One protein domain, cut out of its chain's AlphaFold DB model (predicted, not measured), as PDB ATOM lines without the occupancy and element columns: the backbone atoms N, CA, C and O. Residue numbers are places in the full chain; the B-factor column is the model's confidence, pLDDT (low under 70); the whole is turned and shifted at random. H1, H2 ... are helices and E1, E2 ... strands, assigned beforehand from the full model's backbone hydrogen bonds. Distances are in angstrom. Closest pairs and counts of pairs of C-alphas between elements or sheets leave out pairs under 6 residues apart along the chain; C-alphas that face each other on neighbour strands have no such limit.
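AT A GLANCE: This is residues 16 to 121 of the 128 residues of an uncharacterized protein of Ideonella sp. TBM-1 (UniProt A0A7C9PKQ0). A small, twisted sheet of four short strands has a long helix, H2, over one face along its edge strand E4; H1 runs side by side with H2 as the other half of a helical hairpin and is not on the sheet. Short H3 packs on H2 at the end of the printed part. The 106 printed residues run E1 E2 E3 H1 H2 E4 H3, class mixed, helices and strands; the mixed sheet's order is E3 E2 E1 E4. The whole is compact, with a radius of gyration of the C-alphas of 14.1 A and spans of 42 by 35 by 22 A.

IN THESE COORDINATES: The strands are E1, residues 16 to 19, from C-alpha 16 at (-11.291, -33.824, 35.022); E2, 29 to 31; E3, 44 to 46; and E4, 112 to 116, 13.3 A long. H1, residues 55 to 71, measures 25.0 A and H2, residues 86 to 106, 30.2 A. H3, residues 118 to 121, ends at C-alpha 121 at (-14.048, -35.942, 52.477).

HOW THE PARTS SIT: E1, E2 and E3 form a meander, each strand the antiparallel neighbour of the one before; N 18 and O 30 are 2.8 A apart, N 44 and O 31 2.8 A. E4 is parallel to E1, with N 17 and O 113 at 2.8 A. H2 is on the sheet, 9.4 A high, over E4; the closest C-alphas are those of Gly 104 and Val 114, 6.0 A. H1 and H2 touch, closest at the C-alphas of Thr 57 and Arg 102, 7.0 A, at a shallow tilt of 27 degrees, opposite ways. H2 touches H3 with residues 93 to 97 alone, closest at the C-alphas of Ala 93 and Leu 121, 5.6 A. Every O i to N i+4 pair is within hydrogen-bond range in H2, 11 of 13 in H1; H3 is too short for one.

THE WHOLE: The C-alphas of Asp 75 and Glu 110 are the farthest apart, 43.8 A. The printed part has no cut. The links E2 to E3 and H1 to H2 are long. The model's pLDDT is under 70 at residues 34 to 42 and 118 to 121.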
ATOM      1  N   LEU A  16     -10.888 -33.832  33.623       90.25
ATOM      2  CA  LEU A  16     -11.291 -33.824  35.022       90.25
ATOM      3  C   LEU A  16     -11.981 -35.151  35.366       90.25
ATOM      4  O   LEU A  16     -12.871 -35.589  34.641       90.25
ATOM      5  N   LEU A  17     -11.561 -35.768  36.467       92.50
ATOM      6  CA  LEU A  17     -12.182 -36.936  37.081       92.50
ATOM      7  C   LEU A  17     -12.543 -36.596  38.528       92.50
ATOM      8  O   LEU A  17     -11.682 -36.203  39.315       92.50
ATOM      9  N   ASN A  18     -13.810 -36.767  38.877       91.62
ATOM     10  CA  ASN A  18     -14.315 -36.618  40.230       91.62
ATOM     11  C   ASN A  18     -14.444 -37.999  40.873       91.62
ATOM     12  O   ASN A  18     -15.154 -38.859  40.357       91.62
ATOM     13  N   LEU A  19     -13.771 -38.192  42.004       92.25
ATOM     14  CA  LEU A  19     -14.010 -39.307  42.905       92.25
ATOM     15  C   LEU A  19     -15.276 -39.003  43.712       92.25
ATOM     16  O   LEU A  19     -15.280 -38.099  44.552       92.25
ATOM     17  N   ALA A  20     -16.341 -39.739  43.426       90.69
ATOM     18  CA  ALA A  20     -17.636 -39.640  44.090       90.69
ATOM     19  C   ALA A  20     -18.335 -40.998  44.017       90.69
ATOM     20  O   ALA A  20     -18.131 -41.740  43.060       90.69
ATOM     21  N   PHE A  21     -19.153 -41.323  45.013       89.56
ATOM     22  CA  PHE A  21     -19.789 -42.632  45.115       89.56
ATOM     23  C   PHE A  21     -21.296 -42.510  44.938       89.56
ATOM     24  O   PHE A  21     -21.925 -41.628  45.517       89.56
ATOM     25  N   ASP A  22     -21.849 -43.413  44.139       87.44
ATOM     26  CA  ASP A  22     -23.283 -43.585  43.946       87.44
ATOM     27  C   ASP A  22     -23.601 -45.059  44.181       87.44
ATOM     28  O   ASP A  22     -23.049 -45.932  43.501       87.44
ATOM     29  N   ALA A  23     -24.393 -45.343  45.213       88.25
ATOM     30  CA  ALA A  23     -24.636 -46.709  45.656       88.25
ATOM     31  C   ALA A  23     -25.371 -47.504  44.564       88.25
ATOM     32  O   ALA A  23     -26.357 -47.048  43.992       88.25
ATOM     33  N   GLY A  24     -24.875 -48.700  44.262       88.75
ATOM     34  CA  GLY A  24     -25.379 -49.573  43.203       88.75
ATOM     35  C   GLY A  24     -24.943 -49.189  41.788       88.75
ATOM     36  O   GLY A  24     -25.234 -49.935  40.855       88.75
ATOM     37  N   SER A  25     -24.221 -48.077  41.596       90.25
ATOM     38  CA  SER A  25     -23.730 -47.673  40.267       90.25
ATOM     39  C   SER A  25     -22.567 -48.534  39.765       90.25
ATOM     40  O   SER A  25     -22.332 -48.617  38.560       90.25
ATOM     41  N   GLY A  26     -21.811 -49.154  40.679       94.00
ATOM     42  CA  GLY A  26     -20.591 -49.892  40.349       94.00
ATOM     43  C   GLY A  26     -19.416 -49.004  39.912       94.00
ATOM     44  O   GLY A  26     -18.401 -49.529  39.465       94.00
ATOM     45  N   ILE A  27     -19.531 -47.675  40.022       93.12
ATOM     46  CA  ILE A  27     -18.536 -46.704  39.550       93.12
ATOM     47  C   ILE A  27     -18.228 -45.698  40.661       93.12
ATOM     48  O   ILE A  27     -19.089 -45.327  41.455       93.12
ATOM     49  N   CYS A  28     -16.979 -45.227  40.718       93.62
ATOM     50  CA  CYS A  28     -16.581 -44.154  41.635       93.62
ATOM     51  C   CYS A  28     -15.857 -42.978  40.966       93.62
ATOM     52  O   CYS A  28     -15.489 -42.020  41.643       93.62
ATOM     53  N   LEU A  29     -15.631 -43.039  39.649       93.50
ATOM     54  CA  LEU A  29     -14.977 -41.981  38.887       93.50
ATOM     55  C   LEU A  29     -15.928 -41.424  37.843       93.50
ATOM     56  O   LEU A  29     -16.457 -42.154  37.008       93.50
ATOM     57  N   TRP A  30     -16.082 -40.108  37.870       91.25
ATOM     58  CA  TRP A  30     -17.023 -39.418  37.009       91.25
ATOM     59  C   TRP A  30     -16.346 -38.261  36.296       91.25
ATOM     60  O   TRP A  30     -15.656 -37.447  36.910       91.25
ATOM     61  N   ALA A  31     -16.521 -38.187  34.984       89.81
ATOM     62  CA  ALA A  31     -16.055 -37.068  34.188       89.81
ATOM     63  C   ALA A  31     -17.204 -36.064  34.035       89.81
ATOM     64  O   ALA A  31     -18.170 -36.366  33.331       89.81
ATOM     65  N   PRO A  32     -17.136 -34.881  34.668       82.44
ATOM     66  CA  PRO A  32     -18.212 -33.909  34.563       82.44
ATOM     67  C   PRO A  32     -18.384 -33.470  33.109       82.44
ATOM     68  O   PRO A  32     -17.412 -33.280  32.370       82.44
ATOM     69  N   HIS A  33     -19.635 -33.287  32.702       71.81
ATOM     70  CA  HIS A  33     -19.942 -32.666  31.426       71.81
ATOM     71  C   HIS A  33     -19.479 -31.201  31.455       71.81
ATOM     72  O   HIS A  33     -19.580 -30.512  32.468       71.81
ATOM     73  N   ALA A  34     -18.930 -30.710  30.345       58.62
ATOM     74  CA  ALA A  34     -18.354 -29.364  30.262       58.62
ATOM     75  C   ALA A  34     -19.411 -28.229  30.222       58.62
ATOM     76  O   ALA A  34     -19.084 -27.099  29.856       58.62
ATOM     77  N   GLY A  35     -20.680 -28.515  30.537       54.34
ATOM     78  CA  GLY A  35     -21.811 -27.614  30.348       54.34
ATOM     79  C   GLY A  35     -22.206 -26.833  31.612       54.34
ATOM     80  O   GLY A  35     -22.245 -27.396  32.703       54.34
ATOM     81  N   PRO A  36     -22.591 -25.545  31.499       46.44
ATOM     82  CA  PRO A  36     -23.082 -24.744  32.629       46.44
ATOM     83  C   PRO A  36     -24.446 -25.198  33.192       46.44
ATOM     84  O   PRO A  36     -24.933 -24.597  34.145       46.44
ATOM     85  N   HIS A  37     -25.069 -26.234  32.620       49.00
ATOM     86  CA  HIS A  37     -26.361 -26.781  33.052       49.00
ATOM     87  C   HIS A  37     -26.246 -28.008  33.977       49.00
ATOM     88  O   HIS A  37     -27.269 -28.486  34.457       49.00
ATOM     89  N   ASP A  38     -25.033 -28.486  34.275       51.56
ATOM     90  CA  ASP A  38     -24.806 -29.784  34.933       51.56
ATOM     91  C   ASP A  38     -24.484 -29.683  36.435       51.56
ATOM     92  O   ASP A  38     -23.850 -30.564  37.018       51.56
ATOM     93  N   ALA A  39     -24.919 -28.605  37.091       44.69
ATOM     94  CA  ALA A  39     -24.787 -28.446  38.536       44.69
ATOM     95  C   ALA A  39     -25.680 -29.470  39.269       44.69
ATOM     96  O   ALA A  39     -26.840 -29.197  39.561       44.69
ATOM     97  N   GLY A  40     -25.137 -30.663  39.532       51.28
ATOM     98  CA  GLY A  40     -25.801 -31.748  40.266       51.28
ATOM     99  C   GLY A  40     -25.695 -33.133  39.621       51.28
ATOM    100  O   GLY A  40     -26.026 -34.119  40.270       51.28
ATOM    101  N   ALA A  41     -25.217 -33.236  38.376       62.25
ATOM    102  CA  ALA A  41     -24.963 -34.523  37.736       62.25
ATOM    103  C   ALA A  41     -23.528 -34.983  38.024       62.25
ATOM    104  O   ALA A  41     -22.584 -34.203  37.890       62.25
ATOM    105  N   LEU A  42     -23.351 -36.259  38.378       63.19
ATOM    106  CA  LEU A  42     -22.023 -36.851  38.577       63.19
ATOM    107  C   LEU A  42     -21.166 -36.745  37.297       63.19
ATOM    108  O   LEU A  42     -19.957 -36.529  37.378       63.19
ATOM    109  N   GLY A  43     -21.807 -36.771  36.123       77.62
ATOM    110  CA  GLY A  43     -21.182 -36.685  34.803       77.62
ATOM    111  C   GLY A  43     -21.210 -38.031  34.080       77.62
ATOM    112  O   GLY A  43     -22.047 -38.884  34.366       77.62
ATOM    113  N   GLU A  44     -20.283 -38.235  33.147       86.44
ATOM    114  CA  GLU A  44     -20.080 -39.522  32.480       86.44
ATOM    115  C   GLU A  44     -19.326 -40.484  33.411       86.44
ATOM    116  O   GLU A  44     -18.241 -40.151  33.897       86.44
ATOM    117  N   ALA A  45     -19.878 -41.677  33.636       90.88
ATOM    118  CA  ALA A  45     -19.194 -42.747  34.354       90.88
ATOM    119  C   ALA A  45     -17.901 -43.155  33.632       90.88
ATOM    120  O   ALA A  45     -17.889 -43.386  32.423       90.88
ATOM    121  N   VAL A  46     -16.811 -43.260  34.388       92.50
ATOM    122  CA  VAL A  46     -15.507 -43.703  33.896       92.50
ATOM    123  C   VAL A  46     -15.152 -45.010  34.584       92.50
ATOM    124  O   VAL A  46     -14.966 -45.042  35.803       92.50
ATOM    125  N   ASP A  47     -15.015 -46.078  33.799       94.75
ATOM    126  CA  ASP A  47     -14.482 -47.335  34.312       94.75
ATOM    127  C   ASP A  47     -13.009 -47.142  34.696       94.75
ATOM    128  O   ASP A  47     -12.148 -46.779  33.888       94.75
ATOM    129  N   HIS A  48     -12.715 -47.355  35.973       95.50
ATOM    130  CA  HIS A  48     -11.385 -47.176  36.523       95.50
ATOM    131  C   HIS A  48     -10.410 -48.290  36.092       95.50
ATOM    132  O   HIS A  48      -9.194 -48.106  36.201       95.50
ATOM    133  N   HIS A  49     -10.903 -49.416  35.564       95.94
ATOM    134  CA  HIS A  49     -10.067 -50.460  34.968       95.94
ATOM    135  C   HIS A  49      -9.480 -50.062  33.610       95.94
ATOM    136  O   HIS A  49      -8.407 -50.553  33.254       95.94
ATOM    137  N   ASP A  50     -10.118 -49.128  32.898       94.88
ATOM    138  CA  ASP A  50      -9.620 -48.586  31.628       94.88
ATOM    139  C   ASP A  50      -8.527 -47.520  31.824       94.88
ATOM    140  O   ASP A  50      -7.864 -47.091  30.873       94.88
ATOM    141  N   LEU A  51      -8.313 -47.080  33.067       94.75
ATOM    142  CA  LEU A  51      -7.287 -46.103  33.414       94.75
ATOM    143  C   LEU A  51      -5.921 -46.773  33.631       94.75
ATOM    144  O   LEU A  51      -5.847 -47.921  34.076       94.75
ATOM    145  N   PRO A  52      -4.808 -46.050  33.389       95.50
ATOM    146  CA  PRO A  52      -3.448 -46.560  33.577       95.50
ATOM    147  C   PRO A  52      -3.051 -46.612  35.065       95.50
ATOM    148  O   PRO A  52      -2.053 -46.028  35.477       95.50
ATOM    149  N   LEU A  53      -3.851 -47.296  35.879       96.31
ATOM    150  CA  LEU A  53      -3.661 -47.472  37.314       96.31
ATOM    151  C   LEU A  53      -2.961 -48.796  37.612       96.31
ATOM    152  O   LEU A  53      -3.037 -49.770  36.861       96.31
ATOM    153  N   THR A  54      -2.298 -48.866  38.760       97.94
ATOM    154  CA  THR A  54      -1.794 -50.135  39.276       97.94
ATOM    155  C   THR A  54      -2.948 -51.039  39.712       97.94
ATOM    156  O   THR A  54      -3.976 -50.580  40.210       97.94
ATOM    157  N   ALA A  55      -2.737 -52.357  39.646       97.62
ATOM    158  CA  ALA A  55      -3.717 -53.343  40.118       97.62
ATOM    159  C   ALA A  55      -4.081 -53.187  41.609       97.62
ATOM    160  O   ALA A  55      -5.114 -53.676  42.063       97.62
ATOM    161  N   ASN A  56      -3.223 -52.550  42.410       97.75
ATOM    162  CA  ASN A  56      -3.525 -52.270  43.814       97.75
ATOM    163  C   ASN A  56      -4.496 -51.102  43.963       97.75
ATOM    164  O   ASN A  56      -5.370 -51.157  44.822       97.75
ATOM    165  N   THR A  57      -4.347 -50.068  43.138       98.00
ATOM    166  CA  THR A  57      -5.254 -48.922  43.154       98.00
ATOM    167  C   THR A  57      -6.597 -49.283  42.534       98.00
ATOM    168  O   THR A  57      -7.609 -48.922  43.117       98.00
ATOM    169  N   GLN A  58      -6.635 -50.102  41.478       98.12
ATOM    170  CA  GLN A  58      -7.898 -50.644  40.953       98.12
ATOM    171  C   GLN A  58      -8.679 -51.413  42.031       98.12
ATOM    172  O   GLN A  58      -9.769 -51.011  42.409       98.12
ATOM    173  N   ARG A  59      -8.047 -52.405  42.673       98.38
ATOM    174  CA  ARG A  59      -8.687 -53.178  43.756       98.38
ATOM    175  C   ARG A  59      -9.117 -52.339  44.960       98.38
ATOM    176  O   ARG A  59     -10.047 -52.713  45.667       98.38
ATOM    177  N   LEU A  60      -8.423 -51.234  45.236       97.88
ATOM    178  CA  LEU A  60      -8.838 -50.294  46.276       97.88
ATOM    179  C   LEU A  60     -10.135 -49.571  45.893       97.88
ATOM    180  O   LEU A  60     -10.983 -49.374  46.757       97.88
ATOM    181  N   LEU A  61     -10.280 -49.173  44.628       97.81
ATOM    182  CA  LEU A  61     -11.490 -48.527  44.123       97.81
ATOM    183  C   LEU A  61     -12.659 -49.515  44.075       97.81
ATOM    184  O   LEU A  61     -13.719 -49.179  44.593       97.81
ATOM    185  N   ASP A  62     -12.436 -50.746  43.601       98.25
ATOM    186  CA  ASP A  62     -13.414 -51.845  43.682       98.25
ATOM    187  C   ASP A  62     -13.925 -52.041  45.110       98.25
ATOM    188  O   ASP A  62     -15.127 -52.111  45.371       98.25
ATOM    189  N   HIS A  63     -12.993 -52.099  46.065       97.69
ATOM    190  CA  HIS A  63     -13.329 -52.258  47.470       97.69
ATOM    191  C   HIS A  63     -14.145 -51.077  48.003       97.69
ATOM    192  O   HIS A  63     -15.105 -51.298  48.731       97.69
ATOM    193  N   LEU A  64     -13.786 -49.840  47.649       96.00
ATOM    194  CA  LEU A  64     -14.531 -48.657  48.073       96.00
ATOM    195  C   LEU A  64     -15.942 -48.623  47.475       96.00
ATOM    196  O   LEU A  64     -16.870 -48.277  48.193       96.00
ATOM    197  N   ILE A  65     -16.123 -49.016  46.213       95.62
ATOM    198  CA  ILE A  65     -17.450 -49.126  45.589       95.62
ATOM    199  C   ILE A  65     -18.309 -50.118  46.378       95.62
ATOM    200  O   ILE A  65     -19.347 -49.742  46.916       95.62
ATOM    201  N   ALA A  66     -17.822 -51.352  46.547       95.50
ATOM    202  CA  ALA A  66     -18.557 -52.391  47.266       95.50
ATOM    203  C   ALA A  66     -18.816 -52.026  48.737       95.50
ATOM    204  O   ALA A  66     -19.839 -52.395  49.304       95.50
ATOM    205  N   TRP A  67     -17.891 -51.306  49.375       94.94
ATOM    206  CA  TRP A  67     -18.065 -50.845  50.749       94.94
ATOM    207  C   TRP A  67     -19.114 -49.733  50.841       94.94
ATOM    208  O   TRP A  67     -19.945 -49.770  51.743       94.94
ATOM    209  N   HIS A  68     -19.130 -48.787  49.898       92.00
ATOM    210  CA  HIS A  68     -20.145 -47.736  49.845       92.00
ATOM    211  C   HIS A  68     -21.551 -48.293  49.603       92.00
ATOM    212  O   HIS A  68     -22.512 -47.753  50.142       92.00
ATOM    213  N   ASP A  69     -21.692 -49.396  48.866       91.62
ATOM    214  CA  ASP A  69     -22.991 -50.058  48.684       91.62
ATOM    215  C   ASP A  69     -23.601 -50.550  50.006       91.62
ATOM    216  O   ASP A  69     -24.817 -50.676  50.111       91.62
ATOM    217  N   LEU A  70     -22.785 -50.768  51.045       91.06
ATOM    218  CA  LEU A  70     -23.262 -51.109  52.390       91.06
ATOM    219  C   LEU A  70     -23.789 -49.893  53.167       91.06
ATOM    220  O   LEU A  70     -24.304 -50.058  54.272       91.06
ATOM    221  N   SER A  71     -23.640 -48.678  52.628       88.94
ATOM    222  CA  SER A  71     -24.102 -47.453  53.287       88.94
ATOM    223  C   SER A  71     -25.613 -47.287  53.281       88.94
ATOM    224  O   SER A  71     -26.135 -46.585  54.146       88.94
ATOM    225  N   LEU A  72     -26.312 -47.968  52.370       88.62
ATOM    226  CA  LEU A  72     -27.761 -47.921  52.244       88.62
ATOM    227  C   LEU A  72     -28.412 -49.206  52.752       88.62
ATOM    228  O   LEU A  72     -27.942 -50.316  52.501       88.62
ATOM    229  N   ASP A  73     -29.545 -49.043  53.423       88.62
ATOM    230  CA  ASP A  73     -30.523 -50.104  53.592       88.62
ATOM    231  C   ASP A  73     -31.287 -50.261  52.272       88.62
ATOM    232  O   ASP A  73     -32.152 -49.454  51.928       88.62
ATOM    233  N   TRP A  74     -30.940 -51.300  51.514       87.44
ATOM    234  CA  TRP A  74     -31.558 -51.598  50.224       87.44
ATOM    235  C   TRP A  74     -33.028 -52.022  50.335       87.44
ATOM    236  O   TRP A  74     -33.769 -51.868  49.363       87.44
ATOM    237  N   ASP A  75     -33.464 -52.504  51.503       89.62
ATOM    238  CA  ASP A  75     -34.860 -52.861  51.760       89.62
ATOM    239  C   ASP A  75     -35.693 -51.633  52.181       89.62
ATOM    240  O   ASP A  75     -36.917 -51.627  52.009       89.62
ATOM    241  N   ALA A  76     -35.049 -50.570  52.690       83.25
ATOM    242  CA  ALA A  76     -35.703 -49.316  53.071       83.25
ATOM    243  C   ALA A  76     -34.871 -48.029  52.812       83.25
ATOM    244  O   ALA A  76     -34.574 -47.287  53.761       83.25
ATOM    245  N   PRO A  77     -34.563 -47.674  51.546       79.06
ATOM    246  CA  PRO A  77     -33.851 -46.432  51.228       79.06
ATOM    247  C   PRO A  77     -34.686 -45.197  51.632       79.06
ATOM    248  O   PRO A  77     -35.899 -45.194  51.391       79.06
ATOM    249  N   PRO A  78     -34.103 -44.134  52.228       75.31
ATOM    250  CA  PRO A  78     -32.675 -43.806  52.311       75.31
ATOM    251  C   PRO A  78     -32.036 -44.131  53.675       75.31
ATOM    252  O   PRO A  78     -31.100 -43.457  54.101       75.31
ATOM    253  N   GLN A  79     -32.567 -45.097  54.432       82.25
ATOM    254  CA  GLN A  79     -31.990 -45.391  55.743       82.25
ATOM    255  C   GLN A  79     -30.544 -45.894  55.604       82.25
ATOM    256  O   GLN A  79     -30.232 -46.586  54.633       82.25
ATOM    257  N   PRO A  80     -29.656 -45.569  56.563       82.81
ATOM    258  CA  PRO A  80     -28.332 -46.166  56.597       82.81
ATOM    259  C   PRO A  80     -28.429 -47.688  56.669       82.81
ATOM    260  O   PRO A  80     -29.274 -48.220  57.394       82.81
ATOM    261  N   GLY A  81     -27.530 -48.375  55.969       87.31
ATOM    262  CA  GLY A  81     -27.422 -49.827  56.049       87.31
ATOM    263  C   GLY A  81     -27.196 -50.298  57.494       87.31
ATOM    264  O   GLY A  81     -26.632 -49.559  58.311       87.31
ATOM    265  N   PRO A  82     -27.596 -51.535  57.835       84.50
ATOM    266  CA  PRO A  82     -27.602 -52.030  59.216       84.50
ATOM    267  C   PRO A  82     -26.224 -51.983  59.895       84.50
ATOM    268  O   PRO A  82     -26.139 -51.782  61.107       84.50
ATOM    269  N   ASP A  83     -25.148 -52.110  59.113       85.12
ATOM    270  CA  ASP A  83     -23.762 -52.079  59.590       85.12
ATOM    271  C   ASP A  83     -23.060 -50.722  59.356       85.12
ATOM    272  O   ASP A  83     -21.897 -50.531  59.736       85.12
ATOM    273  N   TRP A  84     -23.752 -49.735  58.773       88.94
ATOM    274  CA  TRP A  84     -23.180 -48.432  58.428       88.94
ATOM    275  C   TRP A  84     -23.180 -47.455  59.609       88.94
ATOM    276  O   TRP A  84     -23.938 -46.488  59.692       88.94
ATOM    277  N   SER A  85     -22.291 -47.708  60.566       89.31
ATOM    278  CA  SER A  85     -22.098 -46.818  61.714       89.31
ATOM    279  C   SER A  85     -21.322 -45.540  61.354       89.31
ATOM    280  O   SER A  85     -20.542 -45.500  60.403       89.31
ATOM    281  N   THR A  86     -21.395 -44.506  62.203       86.25
ATOM    282  CA  THR A  86     -20.543 -43.303  62.070       86.25
ATOM    283  C   THR A  86     -19.045 -43.632  62.089       86.25
ATOM    284  O   THR A  86     -18.232 -42.930  61.490       86.25
ATOM    285  N   ALA A  87     -18.639 -44.681  62.813       89.12
ATOM    286  CA  ALA A  87     -17.250 -45.123  62.817       89.12
ATOM    287  C   ALA A  87     -16.847 -45.711  61.460       89.12
ATOM    288  O   ALA A  87     -15.733 -45.452  61.009       89.12
ATOM    289  N   GLU A  88     -17.753 -46.441  60.817       90.44
ATOM    290  CA  GLU A  88     -17.532 -47.038  59.504       90.44
ATOM    291  C   GLU A  88     -17.461 -45.971  58.414       90.44
ATOM    292  O   GLU A  88     -16.469 -45.912  57.690       90.44
ATOM    293  N   ALA A  89     -18.397 -45.018  58.418       87.56
ATOM    294  CA  ALA A  89     -18.368 -43.858  57.528       87.56
ATOM    295  C   ALA A  89     -17.043 -43.072  57.627       87.56
ATOM    296  O   ALA A  89     -16.463 -42.673  56.618       87.56
ATOM    297  N   ARG A  90     -16.486 -42.907  58.840       88.62
ATOM    298  CA  ARG A  90     -15.167 -42.268  59.026       88.62
ATOM    299  C   ARG A  90     -14.017 -43.086  58.441       88.62
ATOM    300  O   ARG A  90     -13.093 -42.507  57.865       88.62
ATOM    301  N   ARG A  91     -14.034 -44.414  58.595       92.19
ATOM    302  CA  ARG A  91     -13.010 -45.294  57.999       92.19
ATOM    303  C   ARG A  91     -13.096 -45.274  56.476       92.19
ATOM    304  O   ARG A  91     -12.055 -45.213  55.819       92.19
ATOM    305  N   PHE A  92     -14.314 -45.265  55.945       93.06
ATOM    306  CA  PHE A  92     -14.581 -45.108  54.528       93.06
ATOM    307  C   PHE A  92     -14.004 -43.787  54.009       93.06
ATOM    308  O   PHE A  92     -13.126 -43.813  53.150       93.06
ATOM    309  N   ALA A  93     -14.377 -42.646  54.601       90.62
ATOM    310  CA  ALA A  93     -13.900 -41.324  54.187       90.62
ATOM    311  C   ALA A  93     -12.365 -41.207  54.240       90.62
ATOM    312  O   ALA A  93     -11.731 -40.715  53.303       90.62
ATOM    313  N   HIS A  94     -11.735 -41.730  55.299       91.44
ATOM    314  CA  HIS A  94     -10.275 -41.785  55.393       91.44
ATOM    315  C   HIS A  94      -9.654 -42.610  54.253       91.44
ATOM    316  O   HIS A  94      -8.637 -42.224  53.670       91.44
ATOM    317  N   THR A  95     -10.262 -43.745  53.914       94.31
ATOM    318  CA  THR A  95      -9.778 -44.629  52.846       94.31
ATOM    319  C   THR A  95     -10.001 -44.015  51.464       94.31
ATOM    320  O   THR A  95      -9.087 -44.048  50.640       94.31
ATOM    321  N   ALA A  96     -11.142 -43.361  51.238       93.94
ATOM    322  CA  ALA A  96     -11.432 -42.595  50.030       93.94
ATOM    323  C   ALA A  96     -10.431 -41.443  49.839       93.94
ATOM    324  O   ALA A  96      -9.904 -41.259  48.742       93.94
ATOM    325  N   HIS A  97     -10.056 -40.738  50.914       92.56
ATOM    326  CA  HIS A  97      -9.003 -39.724  50.849       92.56
ATOM    327  C   HIS A  97      -7.662 -40.323  50.401       92.56
ATOM    328  O   HIS A  97      -6.975 -39.766  49.547       92.56
ATOM    329  N   ARG A  98      -7.288 -41.495  50.927       94.00
ATOM    330  CA  ARG A  98      -6.070 -42.196  50.491       94.00
ATOM    331  C   ARG A  98      -6.149 -42.650  49.032       94.00
ATOM    332  O   ARG A  98      -5.127 -42.614  48.348       94.00
ATOM    333  N   ALA A  99      -7.322 -43.067  48.559       95.62
ATOM    334  CA  ALA A  99      -7.536 -43.406  47.155       95.62
ATOM    335  C   ALA A  99      -7.366 -42.179  46.250       95.62
ATOM    336  O   ALA A  99      -6.648 -42.266  45.257       95.62
ATOM    337  N   LEU A 100      -7.903 -41.016  46.640       95.31
ATOM    338  CA  LEU A 100      -7.708 -39.755  45.919       95.31
ATOM    339  C   LEU A 100      -6.219 -39.397  45.771       95.31
ATOM    340  O   LEU A 100      -5.772 -39.058  44.677       95.31
ATOM    341  N   GLN A 101      -5.435 -39.525  46.848       94.94
ATOM    342  CA  GLN A 101      -3.988 -39.270  46.801       94.94
ATOM    343  C   GLN A 101      -3.256 -40.247  45.864       94.94
ATOM    344  O   GLN A 101      -2.365 -39.843  45.122       94.94
ATOM    345  N   ARG A 102      -3.643 -41.532  45.862       96.31
ATOM    346  CA  ARG A 102      -3.079 -42.538  44.942       96.31
ATOM    347  C   ARG A 102      -3.405 -42.223  43.489       96.31
ATOM    348  O   ARG A 102      -2.507 -42.260  42.657       96.31
ATOM    349  N   LEU A 103      -4.654 -41.870  43.202       96.75
ATOM    350  CA  LEU A 103      -5.092 -41.462  41.869       96.75
ATOM    351  C   LEU A 103      -4.281 -40.267  41.357       96.75
ATOM    352  O   LEU A 103      -3.787 -40.310  40.236       96.75
ATOM    353  N   GLY A 104      -4.078 -39.241  42.190       95.69
ATOM    354  CA  GLY A 104      -3.264 -38.076  41.831       95.69
ATOM    355  C   GLY A 104      -1.775 -38.378  41.614       95.69
ATOM    356  O   GLY A 104      -1.107 -37.626  40.914       95.69
ATOM    357  N   HIS A 105      -1.253 -39.460  42.197       96.44
ATOM    358  CA  HIS A 105       0.135 -39.889  42.010       96.44
ATOM    359  C   HIS A 105       0.315 -40.835  40.811       96.44
ATOM    360  O   HIS A 105       1.353 -40.815  40.157       96.44
ATOM    361  N   GLU A 106      -0.653 -41.715  40.551       97.25
ATOM    362  CA  GLU A 106      -0.559 -42.723  39.487       97.25
ATOM    363  C   GLU A 106      -1.013 -42.193  38.125       97.25
ATOM    364  O   GLU A 106      -0.486 -42.623  37.100       97.25
ATOM    365  N   LEU A 107      -1.968 -41.260  38.092       95.38
ATOM    366  CA  LEU A 107      -2.448 -40.695  36.837       95.38
ATOM    367  C   LEU A 107      -1.532 -39.560  36.350       95.38
ATOM    368  O   LEU A 107      -1.227 -38.648  37.117       95.38
ATOM    369  N   PRO A 108      -1.136 -39.555  35.061       92.56
ATOM    370  CA  PRO A 108      -0.356 -38.462  34.488       92.56
ATOM    371  C   PRO A 108      -1.127 -37.137  34.534       92.56
ATOM    372  O   PRO A 108      -2.197 -37.019  33.924       92.56
ATOM    373  N   ALA A 109      -0.573 -36.133  35.217       89.94
ATOM    374  CA  ALA A 109      -1.209 -34.829  35.418       89.94
ATOM    375  C   ALA A 109      -1.430 -34.050  34.106       89.94
ATOM    376  O   ALA A 109      -2.287 -33.170  34.032       89.94
ATOM    377  N   GLU A 110      -0.692 -34.392  33.046       89.75
ATOM    378  CA  GLU A 110      -0.864 -33.834  31.702       89.75
ATOM    379  C   GLU A 110      -2.148 -34.326  31.022       89.75
ATOM    380  O   GLU A 110      -2.614 -33.717  30.063       89.75
ATOM    381  N   ARG A 111      -2.710 -35.449  31.487       88.50
ATOM    382  CA  ARG A 111      -3.907 -36.076  30.905       88.50
ATOM    383  C   ARG A 111      -5.105 -36.049  31.827       88.50
ATOM    384  O   ARG A 111      -6.225 -35.975  31.330       88.50
ATOM    385  N   TYR A 112      -4.878 -36.123  33.132       91.81
ATOM    386  CA  TYR A 112      -5.937 -36.257  34.117       91.81
ATOM    387  C   TYR A 112      -5.745 -35.269  35.255       91.81
ATOM    388  O   TYR A 112      -4.649 -35.097  35.780       91.81
ATOM    389  N   GLN A 113      -6.846 -34.658  35.672       92.12
ATOM    390  CA  GLN A 113      -6.927 -33.928  36.924       92.12
ATOM    391  C   GLN A 113      -7.953 -34.632  37.799       92.12
ATOM    392  O   GLN A 113      -9.103 -34.760  37.399       92.12
ATOM    393  N   VAL A 114      -7.554 -35.072  38.989       92.31
ATOM    394  CA  VAL A 114      -8.458 -35.775  39.909       92.31
ATOM    395  C   VAL A 114      -8.891 -34.833  41.023       92.31
ATOM    396  O   VAL A 114      -8.074 -34.090  41.570       92.31
ATOM    397  N   ARG A 115     -10.177 -34.857  41.358       90.94
ATOM    398  CA  ARG A 115     -10.768 -34.131  42.485       90.94
ATOM    399  C   ARG A 115     -11.753 -35.038  43.212       90.94
ATOM    400  O   ARG A 115     -12.080 -36.115  42.733       90.94
ATOM    401  N   ALA A 116     -12.225 -34.594  44.362       86.62
ATOM    402  CA  ALA A 116     -13.382 -35.163  45.035       86.62
ATOM    403  C   ALA A 116     -14.204 -34.006  45.601       86.62
ATOM    404  O   ALA A 116     -13.648 -32.929  45.845       86.62
ATOM    405  N   ASP A 117     -15.499 -34.226  45.821       71.75
ATOM    406  CA  ASP A 117     -16.291 -33.260  46.579       71.75
ATOM    407  C   ASP A 117     -15.739 -33.178  48.014       71.75
ATOM    408  O   ASP A 117     -15.593 -34.218  48.671       71.75
ATOM    409  N   PRO A 118     -15.430 -31.977  48.533       67.44
ATOM    410  CA  PRO A 118     -15.077 -31.808  49.933       67.44
ATOM    411  C   PRO A 118     -16.131 -32.380  50.886       67.44
ATOM    412  O   PRO A 118     -15.747 -32.865  51.943       67.44
ATOM    413  N   ALA A 119     -17.415 -32.391  50.518       66.06
ATOM    414  CA  ALA A 119     -18.491 -32.981  51.312       66.06
ATOM    415  C   ALA A 119     -18.304 -34.494  51.534       66.06
ATOM    416  O   ALA A 119     -18.568 -34.983  52.627       66.06
ATOM    417  N   TRP A 120     -17.757 -35.227  50.554       59.59
ATOM    418  CA  TRP A 120     -17.403 -36.647  50.719       59.59
ATOM    419  C   TRP A 120     -16.189 -36.856  51.636       59.59
ATOM    420  O   TRP A 120     -16.025 -37.920  52.232       59.59
ATOM    421  N   LEU A 121     -15.310 -35.856  51.736       62.31
ATOM    422  CA  LEU A 121     -14.048 -35.942  52.477       62.31
ATOM    423  C   LEU A 121     -14.113 -35.320  53.879       62.31
ATOM    424  O   LEU A 121     -13.279 -35.638  54.729       62.31
TER     425      LEU A 121